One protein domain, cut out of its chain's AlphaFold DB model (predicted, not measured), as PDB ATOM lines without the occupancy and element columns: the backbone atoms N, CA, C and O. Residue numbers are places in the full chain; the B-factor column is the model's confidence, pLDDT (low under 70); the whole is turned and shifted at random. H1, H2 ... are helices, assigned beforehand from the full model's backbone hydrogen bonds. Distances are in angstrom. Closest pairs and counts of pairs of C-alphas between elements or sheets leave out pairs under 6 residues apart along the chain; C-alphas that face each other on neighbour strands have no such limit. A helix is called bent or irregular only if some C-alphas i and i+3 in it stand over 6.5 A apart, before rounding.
ATOM      1  N   GLN A  12      40.448 -58.907 -40.691       76.88
ATOM      2  CA  GLN A  12      39.676 -57.696 -40.400       76.88
ATOM      3  C   GLN A  12      38.746 -57.323 -41.555       76.88
ATOM      4  O   GLN A  12      37.565 -57.081 -41.326       76.88
ATOM      5  N   GLN A  13      39.244 -57.316 -42.794       80.00
ATOM      6  CA  GLN A  13      38.423 -56.985 -43.957       80.00
ATOM      7  C   GLN A  13      37.320 -58.026 -44.187       80.00
ATOM      8  O   GLN A  13      36.194 -57.658 -44.502       80.00
ATOM      9  N   GLU A  14      37.604 -59.310 -43.964       84.75
ATOM     10  CA  GLU A  14      36.591 -60.372 -44.027       84.75
ATOM     11  C   GLU A  14      35.463 -60.159 -43.005       84.75
ATOM     12  O   GLU A  14      34.291 -60.347 -43.330       84.75
ATOM     13  N   PHE A  15      35.792 -59.720 -41.786       83.94
ATOM     14  CA  PHE A  15      34.782 -59.378 -40.783       83.94
ATOM     15  C   PHE A  15      33.976 -58.132 -41.169       83.94
ATOM     16  O   PHE A  15      32.750 -58.147 -41.050       83.94
ATOM     17  N   LEU A  16      34.630 -57.076 -41.662       86.62
ATOM     18  CA  LEU A  16      33.964 -55.844 -42.105       86.62
ATOM     19  C   LEU A  16      33.049 -56.062 -43.323       86.62
ATOM     20  O   LEU A  16      32.049 -55.361 -43.480       86.62
ATOM     21  N   ASP A  17      33.350 -57.059 -44.151       88.69
ATOM     22  CA  ASP A  17      32.521 -57.456 -45.291       88.69
ATOM     23  C   ASP A  17      31.405 -58.449 -44.894       88.69
ATOM     24  O   ASP A  17      30.567 -58.811 -45.721       88.69
ATOM     25  N   SER A  18      31.377 -58.911 -43.638       90.81
ATOM     26  CA  SER A  18      30.458 -59.961 -43.187       90.81
ATOM     27  C   SER A  18      29.035 -59.463 -42.908       90.81
ATOM     28  O   SER A  18      28.809 -58.333 -42.461       90.81
ATOM     29  N   GLU A  19      28.052 -60.361 -43.055       91.88
ATOM     30  CA  GLU A  19      26.660 -60.103 -42.648       91.88
ATOM     31  C   GLU A  19      26.538 -59.792 -41.149       91.88
ATOM     32  O   GLU A  19      25.664 -59.025 -40.743       91.88
ATOM     33  N   LYS A  20      27.445 -60.329 -40.319       89.38
ATOM     34  CA  LYS A  20      27.476 -60.051 -38.876       89.38
ATOM     35  C   LYS A  20      27.768 -58.579 -38.605       89.38
ATOM     36  O   LYS A  20      27.046 -57.944 -37.844       89.38
ATOM     37  N   TYR A  21      28.793 -58.018 -39.248       91.31
ATOM     38  CA  TYR A  21      29.097 -56.597 -39.095       91.31
ATOM     39  C   TYR A  21      28.008 -55.714 -39.717       91.31
ATOM     40  O   TYR A  21      27.670 -54.667 -39.167       91.31
ATOM     41  N   ALA A  22      27.391 -56.144 -40.822       91.88
ATOM     42  CA  ALA A  22      26.233 -55.448 -41.381       91.88
ATOM     43  C   ALA A  22      25.058 -55.374 -40.384       91.88
ATOM     44  O   ALA A  22      24.458 -54.308 -40.241       91.88
ATOM     45  N   ALA A  23      24.779 -56.458 -39.652       91.62
ATOM     46  CA  ALA A  23      23.776 -56.470 -38.590       91.62
ATOM     47  C   ALA A  23      24.157 -55.538 -37.429       91.62
ATOM     48  O   ALA A  23      23.331 -54.737 -37.003       91.62
ATOM     49  N   LEU A  24      25.416 -55.559 -36.978       91.88
ATOM     50  CA  LEU A  24      25.899 -54.649 -35.933       91.88
ATOM     51  C   LEU A  24      25.756 -53.171 -36.326       91.88
ATOM     52  O   LEU A  24      25.271 -52.367 -35.534       91.88
ATOM     53  N   LYS A  25      26.106 -52.807 -37.566       91.62
ATOM     54  CA  LYS A  25      25.889 -51.445 -38.083       91.62
ATOM     55  C   LYS A  25      24.415 -51.057 -38.089       91.62
ATOM     56  O   LYS A  25      24.086 -49.904 -37.813       91.62
ATOM     57  N   LYS A  26      23.536 -52.005 -38.419       89.50
ATOM     58  CA  LYS A  26      22.093 -51.781 -38.400       89.50
ATOM     59  C   LYS A  26      21.590 -51.532 -36.977       89.50
ATOM     60  O   LYS A  26      20.879 -50.559 -36.787       89.50
ATOM     61  N   GLU A  27      22.021 -52.317 -35.991       88.00
ATOM     62  CA  GLU A  27      21.677 -52.100 -34.573       88.00
ATOM     63  C   GLU A  27      22.121 -50.713 -34.083       88.00
ATOM     64  O   GLU A  27      21.342 -49.990 -33.461       88.00
ATOM     65  N   VAL A  28      23.343 -50.289 -34.432       87.31
ATOM     66  CA  VAL A  28      23.818 -48.926 -34.140       87.31
ATOM     67  C   VAL A  28      22.899 -47.895 -34.796       87.31
ATOM     68  O   VAL A  28      22.391 -47.005 -34.117       87.31
ATOM     69  N   ALA A  29      22.604 -48.038 -36.088       83.75
ATOM     70  CA  ALA A  29      21.728 -47.112 -36.802       83.75
ATOM     71  C   ALA A  29      20.298 -47.068 -36.231       83.75
ATOM     72  O   ALA A  29      19.714 -45.986 -36.159       83.75
ATOM     73  N   ASP A  30      19.759 -48.212 -35.809       82.69
ATOM     74  CA  ASP A  30      18.416 -48.355 -35.247       82.69
ATOM     75  C   ASP A  30      18.332 -47.748 -33.838       82.69
ATOM     76  O   ASP A  30      17.355 -47.072 -33.504       82.69
ATOM     77  N   SER A  31      19.394 -47.880 -33.038       78.94
ATOM     78  CA  SER A  31      19.510 -47.188 -31.747       78.94
ATOM     79  C   SER A  31      19.582 -45.666 -31.892       78.94
ATOM     80  O   SER A  31      19.093 -44.933 -31.035       78.94
ATOM     81  N   MET A  32      20.111 -45.201 -33.025       75.56
ATOM     82  CA  MET A  32      20.258 -43.794 -33.377       75.56
ATOM     83  C   MET A  32      19.075 -43.258 -34.196       75.56
ATOM     84  O   MET A  32      19.189 -42.181 -34.766       75.56
ATOM     85  N   GLN A  33      17.930 -43.952 -34.286       58.53
ATOM     86  CA  GLN A  33      16.772 -43.514 -35.096       58.53
ATOM     87  C   GLN A  33      16.180 -42.145 -34.707       58.53
ATOM     88  O   GLN A  33      15.353 -41.621 -35.444       58.53
ATOM     89  N   SER A  34      16.647 -41.527 -33.618       54.56
ATOM     90  CA  SER A  34      16.414 -40.114 -33.307       54.56
ATOM     91  C   SER A  34      17.659 -39.240 -33.545       54.56
ATOM     92  O   SER A  34      17.968 -38.373 -32.744       54.56
ATOM     93  N   VAL A  35      18.403 -39.400 -34.651       52.38
ATOM     94  CA  VAL A  35      19.450 -38.408 -35.008       52.38
ATOM     95  C   VAL A  35      18.857 -36.985 -35.058       52.38
ATOM     96  O   VAL A  35      19.537 -36.034 -34.685       52.38
ATOM     97  N   ASP A  36      17.568 -36.855 -35.388       48.56
ATOM     98  CA  ASP A  36      16.788 -35.612 -35.291       48.56
ATOM     99  C   ASP A  36      16.705 -35.064 -33.847       48.56
ATOM    100  O   ASP A  36      16.699 -33.854 -33.637       48.56
ATOM    101  N   ALA A  37      16.740 -35.922 -32.824       52.97
ATOM    102  CA  ALA A  37      16.838 -35.511 -31.424       52.97
ATOM    103  C   ALA A  37      18.216 -34.954 -31.040       52.97
ATOM    104  O   ALA A  37      18.325 -34.196 -30.078       52.97
ATOM    105  N   LEU A  38      19.275 -35.260 -31.800       54.94
ATOM    106  CA  LEU A  38      20.544 -34.542 -31.652       54.94
ATOM    107  C   LEU A  38      20.419 -33.102 -32.174       54.94
ATOM    108  O   LEU A  38      21.179 -32.245 -31.733       54.94
ATOM    109  N   GLU A  39      19.475 -32.799 -33.076       54.31
ATOM    110  CA  GLU A  39      19.169 -31.413 -33.460       54.31
ATOM    111  C   GLU A  39      18.370 -30.670 -32.382       54.31
ATOM    112  O   GLU A  39      18.648 -29.494 -32.143       54.31
ATOM    113  N   THR A  40      17.425 -31.339 -31.710       52.66
ATOM    114  CA  THR A  40      16.536 -30.724 -30.702       52.66
ATOM    115  C   THR A  40      17.060 -30.798 -29.264       52.66
ATOM    116  O   THR A  40      16.572 -30.067 -28.405       52.66
ATOM    117  N   GLY A  41      18.067 -31.634 -28.992       49.78
ATOM    118  CA  GLY A  41      18.645 -31.836 -27.659       49.78
ATOM    119  C   GLY A  41      17.887 -32.827 -26.764       49.78
ATOM    120  O   GLY A  41      18.271 -32.998 -25.610       49.78
ATOM    121  N   GLU A  42      16.852 -33.500 -27.275       47.34
ATOM    122  CA  GLU A  42      15.985 -34.426 -26.523       47.34
ATOM    123  C   GLU A  42      16.214 -35.887 -26.947       47.34
ATOM    124  O   GLU A  42      15.342 -36.538 -27.521       47.34
ATOM    125  N   SER A  43      17.421 -36.414 -26.726       53.94
ATOM    126  CA  SER A  43      17.700 -37.837 -26.978       53.94
ATOM    127  C   SER A  43      17.309 -38.686 -25.763       53.94
ATOM    128  O   SER A  43      18.011 -38.699 -24.754       53.94
ATOM    129  N   ASP A  44      16.206 -39.431 -25.869       51.75
ATOM    130  CA  ASP A  44      15.706 -40.323 -24.805       51.75
ATOM    131  C   ASP A  44      16.390 -41.708 -24.768       51.75
ATOM    132  O   ASP A  44      16.056 -42.551 -23.929       51.75
ATOM    133  N   ARG A  45      17.327 -42.002 -25.683       66.50
ATOM    134  CA  ARG A  45      17.960 -43.329 -25.791       66.50
ATOM    135  C   ARG A  45      19.475 -43.258 -25.650       66.50
ATOM    136  O   ARG A  45      20.176 -42.837 -26.561       66.50
ATOM    137  N   ASP A  46      19.959 -43.755 -24.515       79.94
ATOM    138  CA  ASP A  46      21.381 -43.983 -24.249       79.94
ATOM    139  C   ASP A  46      21.917 -45.116 -25.149       79.94
ATOM    140  O   ASP A  46      21.383 -46.228 -25.126       79.94
ATOM    141  N   ILE A  47      22.972 -44.855 -25.933       87.25
ATOM    142  CA  ILE A  47      23.600 -45.863 -26.810       87.25
ATOM    143  C   ILE A  47      24.511 -46.859 -26.068       87.25
ATOM    144  O   ILE A  47      24.983 -47.819 -26.679       87.25
ATOM    145  N   ALA A  48      24.756 -46.686 -24.763       86.31
ATOM    146  CA  ALA A  48      25.623 -47.568 -23.974       86.31
ATOM    147  C   ALA A  48      25.246 -49.065 -24.035       86.31
ATOM    148  O   ALA A  48      26.148 -49.886 -24.207       86.31
ATOM    149  N   PRO A  49      23.960 -49.474 -23.979       88.38
ATOM    150  CA  PRO A  49      23.596 -50.886 -24.117       88.38
ATOM    151  C   PRO A  49      23.947 -51.463 -25.496       88.38
ATOM    152  O   PRO A  49      24.315 -52.632 -25.607       88.38
ATOM    153  N   VAL A  50      23.850 -50.642 -26.547       90.44
ATOM    154  CA  VAL A  50      24.190 -51.037 -27.924       90.44
ATOM    155  C   VAL A  50      25.703 -51.137 -28.073       90.44
ATOM    156  O   VAL A  50      26.181 -52.092 -28.680       90.44
ATOM    157  N   PHE A  51      26.454 -50.218 -27.459       90.69
ATOM    158  CA  PHE A  51      27.908 -50.318 -27.337       90.69
ATOM    159  C   PHE A  51      28.321 -51.638 -26.671       90.69
ATOM    160  O   PHE A  51      29.104 -52.390 -27.244       90.69
ATOM    161  N   ASP A  52      27.758 -51.965 -25.503       89.94
ATOM    162  CA  ASP A  52      28.140 -53.169 -24.757       89.94
ATOM    163  C   ASP A  52      27.810 -54.458 -25.533       89.94
ATOM    164  O   ASP A  52      28.535 -55.452 -25.442       89.94
ATOM    165  N   TYR A  53      26.710 -54.470 -26.293       92.12
ATOM    166  CA  TYR A  53      26.381 -55.575 -27.196       92.12
ATOM    167  C   TYR A  53      27.372 -55.667 -28.365       92.12
ATOM    168  O   TYR A  53      27.906 -56.744 -28.635       92.12
ATOM    169  N   PHE A  54      27.652 -54.540 -29.020       92.94
ATOM    170  CA  PHE A  54      28.577 -54.452 -30.146       92.94
ATOM    171  C   PHE A  54      29.983 -54.920 -29.758       92.94
ATOM    172  O   PHE A  54      30.563 -55.763 -30.443       92.94
ATOM    173  N   GLU A  55      30.508 -54.429 -28.632       90.44
ATOM    174  CA  GLU A  55      31.819 -54.801 -28.095       90.44
ATOM    175  C   GLU A  55      31.905 -56.313 -27.858       90.44
ATOM    176  O   GLU A  55      32.813 -56.975 -28.365       90.44
ATOM    177  N   LYS A  56      30.905 -56.894 -27.179       91.69
ATOM    178  CA  LYS A  56      30.843 -58.340 -26.923       91.69
ATOM    179  C   LYS A  56      30.835 -59.159 -28.206       91.69
ATOM    180  O   LYS A  56      31.521 -60.179 -28.274       91.69
ATOM    181  N   GLU A  57      30.063 -58.758 -29.211       92.88
ATOM    182  CA  GLU A  57      29.996 -59.491 -30.476       92.88
ATOM    183  C   GLU A  57      31.303 -59.398 -31.262       92.88
ATOM    184  O   GLU A  57      31.788 -60.409 -31.770       92.88
ATOM    185  N   VAL A  58      31.933 -58.228 -31.313       80.38
ATOM    186  CA  VAL A  58      33.233 -58.070 -31.972       80.38
ATOM    187  C   VAL A  58      34.316 -58.896 -31.267       80.38
ATOM    188  O   VAL A  58      35.052 -59.635 -31.927       80.38
ATOM    189  N   VAL A  59      34.364 -58.870 -29.933       83.38
ATOM    190  CA  VAL A  59      35.334 -59.645 -29.140       83.38
ATOM    191  C   VAL A  59      35.129 -61.155 -29.301       83.38
ATOM    192  O   VAL A  59      36.102 -61.897 -29.452       83.38
ATOM    193  N   LYS A  60      33.880 -61.636 -29.379       88.88
ATOM    194  CA  LYS A  60      33.578 -63.052 -29.680       88.88
ATOM    195  C   LYS A  60      34.129 -63.519 -31.029       88.88
ATOM    196  O   LYS A  60      34.359 -64.714 -31.201       88.88
ATOM    197  N   ASN A  61      34.338 -62.606 -31.978       80.75
ATOM    198  CA  ASN A  61      34.936 -62.914 -33.277       80.75
ATOM    199  C   ASN A  61      36.475 -62.776 -33.271       80.75
ATOM    200  O   ASN A  61      37.092 -62.818 -34.331       80.75
ATOM    201  N   GLY A  62      37.103 -62.675 -32.091       75.06
ATOM    202  CA  GLY A  62      38.557 -62.753 -31.918       75.06
ATOM    203  C   GLY A  62      39.294 -61.415 -32.000       75.06
ATOM    204  O   GLY A  62      40.522 -61.408 -32.077       75.06
ATOM    205  N   PHE A  63      38.573 -60.294 -31.980       78.12
ATOM    206  CA  PHE A  63      39.157 -58.953 -31.985       78.12
ATOM    207  C   PHE A  63      39.282 -58.371 -30.568       78.12
ATOM    208  O   PHE A  63      38.640 -58.841 -29.632       78.12
ATOM    209  N   SER A  64      40.128 -57.353 -30.393       76.12
ATOM    210  CA  SER A  64      40.319 -56.702 -29.090       76.12
ATOM    211  C   SER A  64      39.183 -55.734 -28.750       76.12
ATOM    212  O   SER A  64      38.559 -55.162 -29.643       76.12
ATOM    213  N   GLU A  65      38.976 -55.488 -27.453       70.56
ATOM    214  CA  GLU A  65      38.035 -54.474 -26.942       70.56
ATOM    215  C   GLU A  65      38.342 -53.083 -27.516       70.56
ATOM    216  O   GLU A  65      37.455 -52.410 -28.028       70.56
ATOM    217  N   VAL A  66      39.624 -52.701 -27.567       71.75
ATOM    218  CA  VAL A  66      40.075 -51.424 -28.151       71.75
ATOM    219  C   VAL A  66      39.674 -51.295 -29.623       71.75
ATOM    220  O   VAL A  66      39.276 -50.223 -30.078       71.75
ATOM    221  N   TRP A  67      39.782 -52.383 -30.393       74.62
ATOM    222  CA  TRP A  67      39.378 -52.372 -31.796       74.62
ATOM    223  C   TRP A  67      37.857 -52.307 -31.940       74.62
ATOM    224  O   TRP A  67      37.362 -51.554 -32.775       74.62
ATOM    225  N   ALA A  68      37.123 -53.044 -31.104       73.38
ATOM    226  CA  ALA A  68      35.668 -53.006 -31.069       73.38
ATOM    227  C   ALA A  68      35.138 -51.605 -30.744       73.38
ATOM    228  O   ALA A  68      34.226 -51.118 -31.409       73.38
ATOM    229  N   GLU A  69      35.751 -50.938 -29.769       79.75
ATOM    230  CA  GLU A  69      35.398 -49.584 -29.370       79.75
ATOM    231  C   GLU A  69      35.672 -48.566 -30.480       79.75
ATOM    232  O   GLU A  69      34.799 -47.759 -30.809       79.75
ATOM    233  N   LYS A  70      36.848 -48.635 -31.118       77.88
ATOM    234  CA  LYS A  70      37.163 -47.783 -32.271       77.88
ATOM    235  C   LYS A  70      36.150 -47.989 -33.401       77.88
ATOM    236  O   LYS A  70      35.603 -47.020 -33.923       77.88
ATOM    237  N   LEU A  71      35.863 -49.247 -33.732       80.69
ATOM    238  CA  LEU A  71      34.950 -49.617 -34.811       80.69
ATOM    239  C   LEU A  71      33.503 -49.179 -34.536       80.69
ATOM    240  O   LEU A  71      32.786 -48.754 -35.448       80.69
ATOM    241  N   PHE A  72      33.070 -49.247 -33.277       90.19
ATOM    242  CA  PHE A  72      31.775 -48.727 -32.856       90.19
ATOM    243  C   PHE A  72      31.680 -47.222 -33.118       90.19
ATOM    244  O   PHE A  72      30.752 -46.768 -33.786       90.19
ATOM    245  N   TRP A  73      32.662 -46.446 -32.652       87.44
ATOM    246  CA  TRP A  73      32.654 -44.997 -32.838       87.44
ATOM    247  C   TRP A  73      32.818 -44.586 -34.301       87.44
ATOM    248  O   TRP A  73      32.215 -43.597 -34.705       87.44
ATOM    249  N   GLU A  74      33.533 -45.356 -35.124       87.69
ATOM    250  CA  GLU A  74      33.572 -45.150 -36.578       87.69
ATOM    251  C   GLU A  74      32.182 -45.329 -37.203       87.69
ATOM    252  O   GLU A  74      31.763 -44.526 -38.039       87.69
ATOM    253  N   THR A  75      31.438 -46.342 -36.753       91.25
ATOM    254  CA  THR A  75      30.058 -46.596 -37.192       91.25
ATOM    255  C   THR A  75      29.121 -45.458 -36.782       91.25
ATOM    256  O   THR A  75      28.318 -44.991 -37.594       91.25
ATOM    257  N   VAL A  76      29.241 -44.968 -35.545       91.25
ATOM    258  CA  VAL A  76      28.496 -43.797 -35.055       91.25
ATOM    259  C   VAL A  76      28.850 -42.552 -35.871       91.25
ATOM    260  O   VAL A  76      27.957 -41.831 -36.316       91.25
ATOM    261  N   ALA A  77      30.141 -42.315 -36.118       90.31
ATOM    262  CA  ALA A  77      30.633 -41.157 -36.856       90.31
ATOM    263  C   ALA A  77      30.075 -41.115 -38.287       90.31
ATOM    264  O   ALA A  77      29.609 -40.072 -38.744       90.31
ATOM    265  N   GLU A  78      30.045 -42.262 -38.974       90.44
ATOM    266  CA  GLU A  78      29.421 -42.400 -40.296       90.44
ATOM    267  C   GLU A  78      27.946 -41.998 -40.303       90.44
ATOM    268  O   GLU A  78      27.462 -41.418 -41.276       90.44
ATOM    269  N   LYS A  79      27.229 -42.272 -39.210       87.44
ATOM    270  CA  LYS A  79      25.808 -41.955 -39.097       87.44
ATOM    271  C   LYS A  79      25.554 -40.477 -38.794       87.44
ATOM    272  O   LYS A  79      24.601 -39.918 -39.331       87.44
ATOM    273  N   ILE A  80      26.387 -39.841 -37.967       87.25
ATOM    274  CA  ILE A  80      26.178 -38.443 -37.553       87.25
ATOM    275  C   ILE A  80      26.832 -37.410 -38.474       87.25
ATOM    276  O   ILE A  80      26.477 -36.234 -38.383       87.25
ATOM    277  N   LYS A  81      27.772 -37.798 -39.351       88.25
ATOM    278  CA  LYS A  81      28.569 -36.841 -40.144       88.25
ATOM    279  C   LYS A  81      27.726 -35.875 -40.985       88.25
ATOM    280  O   LYS A  81      28.018 -34.686 -41.052       88.25
ATOM    281  N   GLU A  82      26.635 -36.351 -41.582       82.62
ATOM    282  CA  GLU A  82      25.806 -35.521 -42.463       82.62
ATOM    283  C   GLU A  82      24.965 -34.490 -41.700       82.62
ATOM    284  O   GLU A  82      24.554 -33.492 -42.289       82.62
ATOM    285  N   ILE A  83      24.731 -34.718 -40.405       82.56
ATOM    286  CA  ILE A  83      23.841 -33.904 -39.571       82.56
ATOM    287  C   ILE A  83      24.668 -33.130 -38.540       82.56
ATOM    288  O   ILE A  83      24.799 -31.909 -38.639       82.56
ATOM    289  N   ARG A  84      25.309 -33.819 -37.586       86.19
ATOM    290  CA  ARG A  84      26.061 -33.150 -36.514       86.19
ATOM    291  C   ARG A  84      27.382 -32.582 -36.976       86.19
ATOM    292  O   ARG A  84      27.643 -31.435 -36.647       86.19
ATOM    293  N   PHE A  85      28.183 -33.274 -37.786       90.94
ATOM    294  CA  PHE A  85      29.453 -32.664 -38.207       90.94
ATOM    295  C   PHE A  85      29.222 -31.409 -39.059       90.94
ATOM    296  O   PHE A  85      29.895 -30.407 -38.847       90.94
ATOM    297  N   LYS A  86      28.202 -31.386 -39.927       88.12
ATOM    298  CA  LYS A  86      27.812 -30.149 -40.630       88.12
ATOM    299  C   LYS A  86      27.302 -29.052 -39.692       88.12
ATOM    300  O   LYS A  86      27.571 -27.880 -39.947       88.12
ATOM    301  N   ALA A  87      26.575 -29.394 -38.629       86.69
ATOM    302  CA  ALA A  87      26.151 -28.419 -37.625       86.69
ATOM    303  C   ALA A  87      27.353 -27.825 -36.871       86.69
ATOM    304  O   ALA A  87      27.481 -26.606 -36.797       86.69
ATOM    305  N   ILE A  88      28.277 -28.674 -36.412       85.00
ATOM    306  CA  ILE A  88      29.523 -28.265 -35.750       85.00
ATOM    307  C   ILE A  88      30.360 -27.388 -36.679       85.00
ATOM    308  O   ILE A  88      30.820 -26.328 -36.271       85.00
ATOM    309  N   TYR A  89      30.491 -27.773 -37.950       87.50
ATOM    310  CA  TYR A  89      31.159 -26.964 -38.965       87.50
ATOM    311  C   TYR A  89      30.586 -25.547 -39.036       87.50
ATOM    312  O   TYR A  89      31.330 -24.574 -38.980       87.50
ATOM    313  N   ARG A  90      29.256 -25.412 -39.110       87.12
ATOM    314  CA  ARG A  90      28.590 -24.099 -39.146       87.12
ATOM    315  C   ARG A  90      28.851 -23.272 -37.887       87.12
ATOM    316  O   ARG A  90      28.923 -22.055 -38.000       87.12
ATOM    317  N   ILE A  91      28.989 -23.919 -36.729       81.31
ATOM    318  CA  ILE A  91      29.288 -23.269 -35.446       81.31
ATOM    319  C   ILE A  91      30.723 -22.729 -35.422       81.31
ATOM    320  O   ILE A  91      30.929 -21.596 -35.003       81.31
ATOM    321  N   ILE A  92      31.707 -23.507 -35.884       79.06
ATOM    322  CA  ILE A  92      33.130 -23.121 -35.808       79.06
ATOM    323  C   ILE A  92      33.601 -22.272 -36.994       79.06
ATOM    324  O   ILE A  92      34.615 -21.585 -36.899       79.06
ATOM    325  N   ARG A  93      32.886 -22.323 -38.123       84.00
ATOM    326  CA  ARG A  93      33.257 -21.639 -39.367       84.00
ATOM    327  C   ARG A  93      33.512 -20.132 -39.202       84.00
ATOM    328  O   ARG A  93      34.505 -19.685 -39.769       84.00
ATOM    329  N   PRO A  94      32.706 -19.353 -38.453       76.94
ATOM    330  CA  PRO A  94      32.982 -17.930 -38.252       76.94
ATOM    331  C   PRO A  94      34.364 -17.678 -37.635       76.94
ATOM    332  O   PRO A  94      35.074 -16.780 -38.071       76.94
ATOM    333  N   GLU A  95      34.786 -18.513 -36.685       76.19
ATOM    334  CA  GLU A  95      36.097 -18.377 -36.041       76.19
ATOM    335  C   GLU A  95      37.245 -18.752 -36.978       76.19
ATOM    336  O   GLU A  95      38.295 -18.114 -36.965       76.19
ATOM    337  N   ILE A  96      37.028 -19.730 -37.857       70.31
ATOM    338  CA  ILE A  96      37.974 -20.062 -38.929       70.31
ATOM    339  C   ILE A  96      38.108 -18.885 -39.908       70.31
ATOM    340  O   ILE A  96      39.225 -18.527 -40.278       70.31
ATOM    341  N   GLU A  97      36.994 -18.260 -40.307       76.12
ATOM    342  CA  GLU A  97      36.978 -17.092 -41.205       76.12
ATOM    343  C   GLU A  97      37.643 -15.858 -40.566       76.12
ATOM    344  O   GLU A  97      38.285 -15.076 -41.267       76.12
ATOM    345  N   ASN A  98      37.565 -15.729 -39.239       67.88
ATOM    346  CA  ASN A  98      38.241 -14.694 -38.451       67.88
ATOM    347  C   ASN A  98      39.699 -15.037 -38.082       67.88
ATOM    348  O   ASN A  98      40.352 -14.254 -37.393       67.88
ATOM    349  N   ALA A  99      40.213 -16.189 -38.524       64.81
ATOM    350  CA  ALA A  99      41.534 -16.719 -38.177       64.81
ATOM    351  C   ALA A  99      41.771 -16.972 -36.667       64.81
ATOM    352  O   ALA A  99      42.920 -17.091 -36.228       64.81
ATOM    353  N   ASP A 100      40.709 -17.129 -35.866       62.41
ATOM    354  CA  ASP A 100      40.796 -17.604 -34.479       62.41
ATOM    355  C   ASP A 100      40.720 -19.138 -34.419       62.41
ATOM    356  O   ASP A 100      39.779 -19.766 -33.922       62.41
ATOM    357  N   TYR A 101      41.768 -19.777 -34.936       65.69
ATOM    358  CA  TYR A 101      41.858 -21.236 -35.027       65.69
ATOM    359  C   TYR A 101      41.909 -21.928 -33.654       65.69
ATOM    360  O   TYR A 101      41.499 -23.083 -33.515       65.69
ATOM    361  N   LEU A 102      42.372 -21.226 -32.610       58.66
ATOM    362  CA  LEU A 102      42.374 -21.750 -31.241       58.66
ATOM    363  C   LEU A 102      40.962 -21.820 -30.664       58.66
ATOM    364  O   LEU A 102      40.625 -22.790 -29.977       58.66
ATOM    365  N   LEU A 103      40.151 -20.789 -30.893       62.62
ATOM    366  CA  LEU A 103      38.752 -20.799 -30.495       62.62
ATOM    367  C   LEU A 103      37.964 -21.823 -31.315       62.62
ATOM    368  O   LEU A 103      37.285 -22.655 -30.715       62.62
ATOM    369  N   ALA A 104      38.169 -21.871 -32.636       61.22
ATOM    370  CA  ALA A 104      37.559 -22.870 -33.515       61.22
ATOM    371  C   ALA A 104      37.830 -24.308 -33.037       61.22
ATOM    372  O   ALA A 104      36.916 -25.129 -32.948       61.22
ATOM    373  N   ARG A 105      39.078 -24.609 -32.645       69.88
ATOM    374  CA  ARG A 105      39.463 -25.917 -32.091       69.88
ATOM    375  C   ARG A 105      38.777 -26.216 -30.762       69.88
ATOM    376  O   ARG A 105      38.322 -27.337 -30.552       69.88
ATOM    377  N   ARG A 106      38.713 -25.240 -29.851       62.34
ATOM    378  CA  ARG A 106      38.028 -25.415 -28.559       62.34
ATOM    379  C   ARG A 106      36.545 -25.699 -28.762       62.34
ATOM    380  O   ARG A 106      36.049 -26.666 -28.193       62.34
ATOM    381  N   MET A 107      35.889 -24.932 -29.626       69.88
ATOM    382  CA  MET A 107      34.483 -25.126 -29.973       69.88
ATOM    383  C   MET A 107      34.247 -26.488 -30.633       69.88
ATOM    384  O   MET A 107      33.316 -27.188 -30.254       69.88
ATOM    385  N   LEU A 108      35.126 -26.929 -31.542       75.69
ATOM    386  CA  LEU A 108      35.060 -28.277 -32.116       75.69
ATOM    387  C   LEU A 108      35.092 -29.352 -31.019       75.69
ATOM    388  O   LEU A 108      34.230 -30.227 -30.983       75.69
ATOM    389  N   MET A 109      36.062 -29.284 -30.106       73.88
ATOM    390  CA  MET A 109      36.183 -30.264 -29.021       73.88
ATOM    391  C   MET A 109      34.992 -30.224 -28.056       73.88
ATOM    392  O   MET A 109      34.559 -31.272 -27.577       73.88
ATOM    393  N   GLU A 110      34.456 -29.040 -27.767       71.94
ATOM    394  CA  GLU A 110      33.274 -28.867 -26.921       71.94
ATOM    395  C   GLU A 110      32.029 -29.484 -27.570       71.94
ATOM    396  O   GLU A 110      31.321 -30.268 -26.938       71.94
ATOM    397  N   GLU A 111      31.792 -29.211 -28.850       76.31
ATOM    398  CA  GLU A 111      30.634 -29.740 -29.564       76.31
ATOM    399  C   GLU A 111      30.713 -31.260 -29.787       76.31
ATOM    400  O   GLU A 111      29.696 -31.959 -29.722       76.31
ATOM    401  N   LEU A 112      31.915 -31.812 -29.983       77.75
ATOM    402  CA  LEU A 112      32.113 -33.263 -30.009       77.75
ATOM    403  C   LEU A 112      31.817 -33.900 -28.644       77.75
ATOM    404  O   LEU A 112      31.172 -34.946 -28.590       77.75
ATOM    405  N   ASN A 113      32.222 -33.261 -27.542       73.06
ATOM    406  CA  ASN A 113      31.882 -33.723 -26.194       73.06
ATOM    407  C   ASN A 113      30.373 -33.695 -25.938       73.06
ATOM    408  O   ASN A 113      29.826 -34.702 -25.491       73.06
ATOM    409  N   LYS A 114      29.695 -32.595 -26.290       74.06
ATOM    410  CA  LYS A 114      28.228 -32.493 -26.215       74.06
ATOM    411  C   LYS A 114      27.556 -33.591 -27.030       74.06
ATOM    412  O   LYS A 114      26.603 -34.203 -26.566       74.06
ATOM    413  N   THR A 115      28.082 -33.891 -28.217       80.31
ATOM    414  CA  THR A 115      27.565 -34.973 -29.062       80.31
ATOM    415  C   THR A 115      27.688 -36.334 -28.371       80.31
ATOM    416  O   THR A 115      26.732 -37.106 -28.375       80.31
ATOM    417  N   ILE A 116      28.827 -36.634 -27.736       78.19
ATOM    418  CA  ILE A 116      29.014 -37.882 -26.977       78.19
ATOM    419  C   ILE A 116      28.058 -37.938 -25.780       78.19
ATOM    420  O   ILE A 116      27.436 -38.971 -25.558       78.19
ATOM    421  N   GLU A 117      27.915 -36.842 -25.033       75.62
ATOM    422  CA  GLU A 117      27.021 -36.756 -23.874       75.62
ATOM    423  C   GLU A 117      25.546 -36.946 -24.257       75.62
ATOM    424  O   GLU A 117      24.837 -37.707 -23.598       75.62
ATOM    425  N   GLN A 118      25.106 -36.328 -25.358       75.81
ATOM    426  CA  GLN A 118      23.753 -36.478 -25.905       75.81
ATOM    427  C   GLN A 118      23.474 -37.897 -26.414       75.81
ATOM    428  O   GLN A 118      22.350 -38.384 -26.310       75.81
ATOM    429  N   LEU A 119      24.485 -38.565 -26.973       81.75
ATOM    430  CA  LEU A 119      24.373 -39.958 -27.399       81.75
ATOM    431  C   LEU A 119      24.362 -40.916 -26.200       81.75
ATOM    432  O   LEU A 119      23.629 -41.903 -26.192       81.75
ATOM    433  N   SER A 120      25.197 -40.656 -25.195       79.12
ATOM    434  CA  SER A 120      25.301 -41.481 -23.997       79.12
ATOM    435  C   SER A 120      25.983 -40.746 -22.847       79.12
ATOM    436  O   SER A 120      27.211 -40.634 -22.789       79.12
ATOM    437  N   SER A 121      25.195 -40.358 -21.844       70.31
ATOM    438  CA  SER A 121      25.738 -39.858 -20.575       70.31
ATOM    439  C   SER A 121      26.591 -40.916 -19.854       70.31
ATOM    440  O   SER A 121      27.574 -40.578 -19.194       70.31
ATOM    441  N   THR A 122      26.267 -42.202 -20.025       69.75
ATOM    442  CA  THR A 122      27.007 -43.326 -19.440       69.75
ATOM    443  C   THR A 122      28.410 -43.449 -20.036       69.75
ATOM    444  O   THR A 122      29.393 -43.507 -19.293       69.75
ATOM    445  N   LEU A 123      28.535 -43.442 -21.368       66.25
ATOM    446  CA  LEU A 123      29.834 -43.494 -22.046       66.25
ATOM    447  C   LEU A 123      30.612 -42.190 -21.865       66.25
ATOM    448  O   LEU A 123      31.827 -42.234 -21.705       66.25
ATOM    449  N   TYR A 124      29.923 -41.048 -21.809       62.06
ATOM    450  CA  TYR A 124      30.543 -39.755 -21.526       62.06
ATOM    451  C   TYR A 124      31.213 -39.712 -20.146       62.06
ATOM    452  O   TYR A 124      32.345 -39.242 -20.014       62.06
ATOM    453  N   ARG A 125      30.559 -40.254 -19.110       54.56
ATOM    454  CA  ARG A 125      31.132 -40.346 -17.754       54.56
ATOM    455  C   ARG A 125      32.324 -41.300 -17.679       54.56
ATOM    456  O   ARG A 125      33.168 -41.155 -16.795       54.56
ATOM    457  N   ASN A 126      32.426 -42.265 -18.594       59.28
ATOM    458  CA  ASN A 126      33.585 -43.142 -18.681       59.28
ATOM    459  C   ASN A 126      34.715 -42.463 -19.467       59.28
ATOM    460  O   ASN A 126      34.736 -42.441 -20.694       59.28
ATOM    461  N   LEU A 127      35.704 -41.957 -18.736       48.50
ATOM    462  CA  LEU A 127      36.804 -41.160 -19.279       48.50
ATOM    463  C   LEU A 127      37.623 -41.887 -20.362       48.50
ATOM    464  O   LEU A 127      37.964 -41.277 -21.375       48.50
ATOM    465  N   SER A 128      37.896 -43.182 -20.170       52.34
ATOM    466  CA  SER A 128      38.611 -44.003 -21.158       52.34
ATOM    467  C   SER A 128      37.803 -44.103 -22.444       52.34
ATOM    468  O   SER A 128      38.325 -43.829 -23.525       52.34
ATOM    469  N   ARG A 129      36.508 -44.417 -22.316       63.50
ATOM    470  CA  ARG A 129      35.638 -44.615 -23.475       63.50
ATOM    471  C   ARG A 129      35.357 -43.317 -24.229       63.50
ATOM    472  O   ARG A 129      35.434 -43.254 -25.456       63.50
ATOM    473  N   ARG A 130      35.152 -42.224 -23.489       68.19
ATOM    474  CA  ARG A 130      35.031 -40.868 -24.040       68.19
ATOM    475  C   ARG A 130      36.283 -40.441 -24.807       68.19
ATOM    476  O   ARG A 130      36.163 -39.802 -25.847       68.19
ATOM    477  N   SER A 131      37.482 -40.777 -24.327       58.38
ATOM    478  CA  SER A 131      38.730 -40.415 -25.014       58.38
ATOM    479  C   SER A 131      38.855 -41.090 -26.382       58.38
ATOM    480  O   SER A 131      39.292 -40.454 -27.347       58.38
ATOM    481  N   VAL A 132      38.462 -42.363 -26.484       66.44
ATOM    482  CA  VAL A 132      38.444 -43.078 -27.768       66.44
ATOM    483  C   VAL A 132      37.393 -42.469 -28.693       66.44
ATOM    484  O   VAL A 132      37.712 -42.143 -29.836       66.44
ATOM    485  N   ALA A 133      36.192 -42.203 -28.172       70.38
ATOM    486  CA  ALA A 133      35.122 -41.525 -28.899       70.38
ATOM    487  C   ALA A 133      35.581 -40.186 -29.494       70.38
ATOM    488  O   ALA A 133      35.466 -39.968 -30.696       70.38
ATOM    489  N   LEU A 134      36.162 -39.307 -28.671       70.50
ATOM    490  CA  LEU A 134      36.657 -37.999 -29.103       70.50
ATOM    491  C   LEU A 134      37.715 -38.113 -30.196       70.50
ATOM    492  O   LEU A 134      37.680 -37.350 -31.158       70.50
ATOM    493  N   THR A 135      38.647 -39.057 -30.056       73.81
ATOM    494  CA  THR A 135      39.710 -39.267 -31.045       73.81
ATOM    495  C   THR A 135      39.113 -39.664 -32.390       73.81
ATOM    496  O   THR A 135      39.375 -39.007 -33.393       73.81
ATOM    497  N   VAL A 136      38.237 -40.673 -32.393       76.81
ATOM    498  CA  VAL A 136      37.594 -41.183 -33.610       76.81
ATOM    499  C   VAL A 136      36.689 -40.135 -34.251       76.81
ATOM    500  O   VAL A 136      36.749 -39.925 -35.462       76.81
ATOM    501  N   LEU A 137      35.867 -39.441 -33.460       79.88
ATOM    502  CA  LEU A 137      34.967 -38.413 -33.975       79.88
ATOM    503  C   LEU A 137      35.737 -37.218 -34.545       79.88
ATOM    504  O   LEU A 137      35.363 -36.722 -35.605       79.88
ATOM    505  N   LYS A 138      36.827 -36.790 -33.896       81.06
ATOM    506  CA  LYS A 138      37.689 -35.709 -34.392       81.06
ATOM    507  C   LYS A 138      38.382 -36.101 -35.696       81.06
ATOM    508  O   LYS A 138      38.308 -35.354 -36.666       81.06
ATOM    509  N   GLU A 139      39.009 -37.277 -35.743       78.56
ATOM    510  CA  GLU A 139      39.619 -37.805 -36.971       78.56
ATOM    511  C   GLU A 139      38.584 -37.883 -38.097       78.56
ATOM    512  O   GLU A 139      38.849 -37.487 -39.231       78.56
ATOM    513  N   LYS A 140      37.367 -38.352 -37.803       86.12
ATOM    514  CA  LYS A 140      36.308 -38.429 -38.808       86.12
ATOM    515  C   LYS A 140      35.821 -37.055 -39.259       86.12
ATOM    516  O   LYS A 140      35.529 -36.884 -40.442       86.12
ATOM    517  N   PHE A 141      35.736 -36.095 -38.346       86.06
ATOM    518  CA  PHE A 141      35.370 -34.719 -38.651       86.06
ATOM    519  C   PHE A 141      36.375 -34.088 -39.620       86.06
ATOM    520  O   PHE A 141      35.964 -33.594 -40.666       86.06
ATOM    521  N   TYR A 142      37.676 -34.194 -39.341       84.44
ATOM    522  CA  TYR A 142      38.729 -33.695 -40.232       84.44
ATOM    523  C   TYR A 142      38.733 -34.396 -41.589       84.44
ATOM    524  O   TYR A 142      38.756 -33.735 -42.617       84.44
ATOM    525  N   ASN A 143      38.557 -35.718 -41.622       84.88
ATOM    526  CA  ASN A 143      38.400 -36.439 -42.887       84.88
ATOM    527  C   ASN A 143      37.153 -36.006 -43.685       84.88
ATOM    528  O   ASN A 143      37.106 -36.177 -44.901       84.88
ATOM    529  N   THR A 144      36.121 -35.492 -43.008       87.44
ATOM    530  CA  THR A 144      34.905 -34.967 -43.651       87.44
ATOM    531  C   THR A 144      35.112 -33.536 -44.157       87.44
ATOM    532  O   THR A 144      34.544 -33.179 -45.186       87.44
ATOM    533  N   PHE A 145      35.938 -32.747 -43.463       87.31
ATOM    534  CA  PHE A 145      36.265 -31.355 -43.787       87.31
ATOM    535  C   PHE A 145      37.789 -31.129 -43.788       87.31
ATOM    536  O   PHE A 145      38.327 -30.494 -42.870       87.31
ATOM    537  N   PRO A 146      38.510 -31.676 -44.783       79.56
ATOM    538  CA  PRO A 146      39.975 -31.676 -44.802       79.56
ATOM    539  C   PRO A 146      40.582 -30.268 -44.832       79.56
ATOM    540  O   PRO A 146      41.682 -30.053 -44.333       79.56
ATOM    541  N   GLU A 147      39.857 -29.283 -45.362       80.44
ATOM    542  CA  GLU A 147      40.264 -27.878 -45.373       80.44
ATOM    543  C   GLU A 147      40.414 -27.277 -43.969       80.44
ATOM    544  O   GLU A 147      41.152 -26.315 -43.780       80.44
ATOM    545  N   ILE A 148      39.723 -27.832 -42.972       76.75
ATOM    546  CA  ILE A 148      39.808 -27.363 -41.586       76.75
ATOM    547  C   ILE A 148      41.025 -27.947 -40.893       76.75
ATOM    548  O   ILE A 148      41.636 -27.264 -40.074       76.75
ATOM    549  N   GLU A 149      41.360 -29.200 -41.197       73.69
ATOM    550  CA  GLU A 149      42.504 -29.872 -40.594       73.69
ATOM    551  C   GLU A 149      43.777 -29.073 -40.852       73.69
ATOM    552  O   GLU A 149      44.483 -28.749 -39.902       73.69
ATOM    553  N   SER A 150      44.010 -28.648 -42.099       68.69
ATOM    554  CA  SER A 150      45.148 -27.786 -42.414       68.69
ATOM    555  C   SER A 150      45.073 -26.466 -41.646       68.69
ATOM    556  O   SER A 150      46.018 -26.100 -40.970       68.69
ATOM    557  N   LEU A 151      43.930 -25.781 -41.616       66.19
ATOM    558  CA  LEU A 151      43.834 -24.474 -40.951       66.19
ATOM    559  C   LEU A 151      44.030 -24.542 -39.423       66.19
ATOM    560  O   LEU A 151      44.610 -23.635 -38.823       66.19
TER     561      LEU A 151
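What this domain is: This is residues 12 to 151 of the 286 residues of an uncharacterized protein of Candidatus Harrisonbacteria bacterium RIFCSPHIGHO2_02_FULL_42_16 (UniProt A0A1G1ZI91). The bent helix H5 spreads two wings of helices as a V: its arm H5a packs with the side-by-side H2 and H4, its arm H5b makes a hairpin with H6, and H8 sits between the wings, on H5a and H6. The printed part has 140 residues with nine named helices, H1 to H9 in order, and no named strand: all helix. It is compact, radius of gyration of the C-alphas 15.5 A, yet elongated, 49 by 32 by 25 A.

Where its parts are: H1 (12 to 16) begins at C-alpha 12 (39.676, -57.696, -40.400). H2 (19 to 31), H3 (35 to 40) and H4 (48 to 60) follow. H5 (65 to 97) was assigned as one helix by its hydrogen bonds but is bent: C-alphas 79 and 82 are 7.3 A apart. H5a (65 to 79) spans 21.3 A; H5b (82 to 97), 21.6 A, is irregular, C-alphas 91 and 94 being 7.1 A apart. H6 (101 to 119) spans 26.7 A, H7 (121 to 125) follows, H8 (127 to 144) spans 25.2 A, and H9 (146 to 151) ends at C-alpha 151 (43.834, -24.474, -40.951).

How they stand to each other: H5a touches H8, closest C-alphas Trp 73 and Ala 133, 5.8 A, and H4, Glu 55 and Ala 68, 5.2 A. H4 touches H2 with residues 50 to 54 alone, Leu 24 and Phe 54, 6.4 A, a shallow tilt of 9 degrees, opposite ways. H5b and H6 touch, Ile 92 and Ala 104, 5.0 A. H3 only just touches H6, with 3 pairs within 8 A. H7 touches H6. H1 and H9 touch no helix. Not every O i to N i+4 pair is within hydrogen-bond range in H3 (1 of 2), H5b (9 of 12) and H9 (0 of 2, but 2 of 3 O i to N i+3).

The domain as a whole: The C-alphas farthest apart, Lys 60 and Asn 98, are 49.4 A apart. The printed part has no cut, and no link is long. pLDDT is under 70 in residues 33 to 45, 98 to 107, 122 to 132 and 150 to 151.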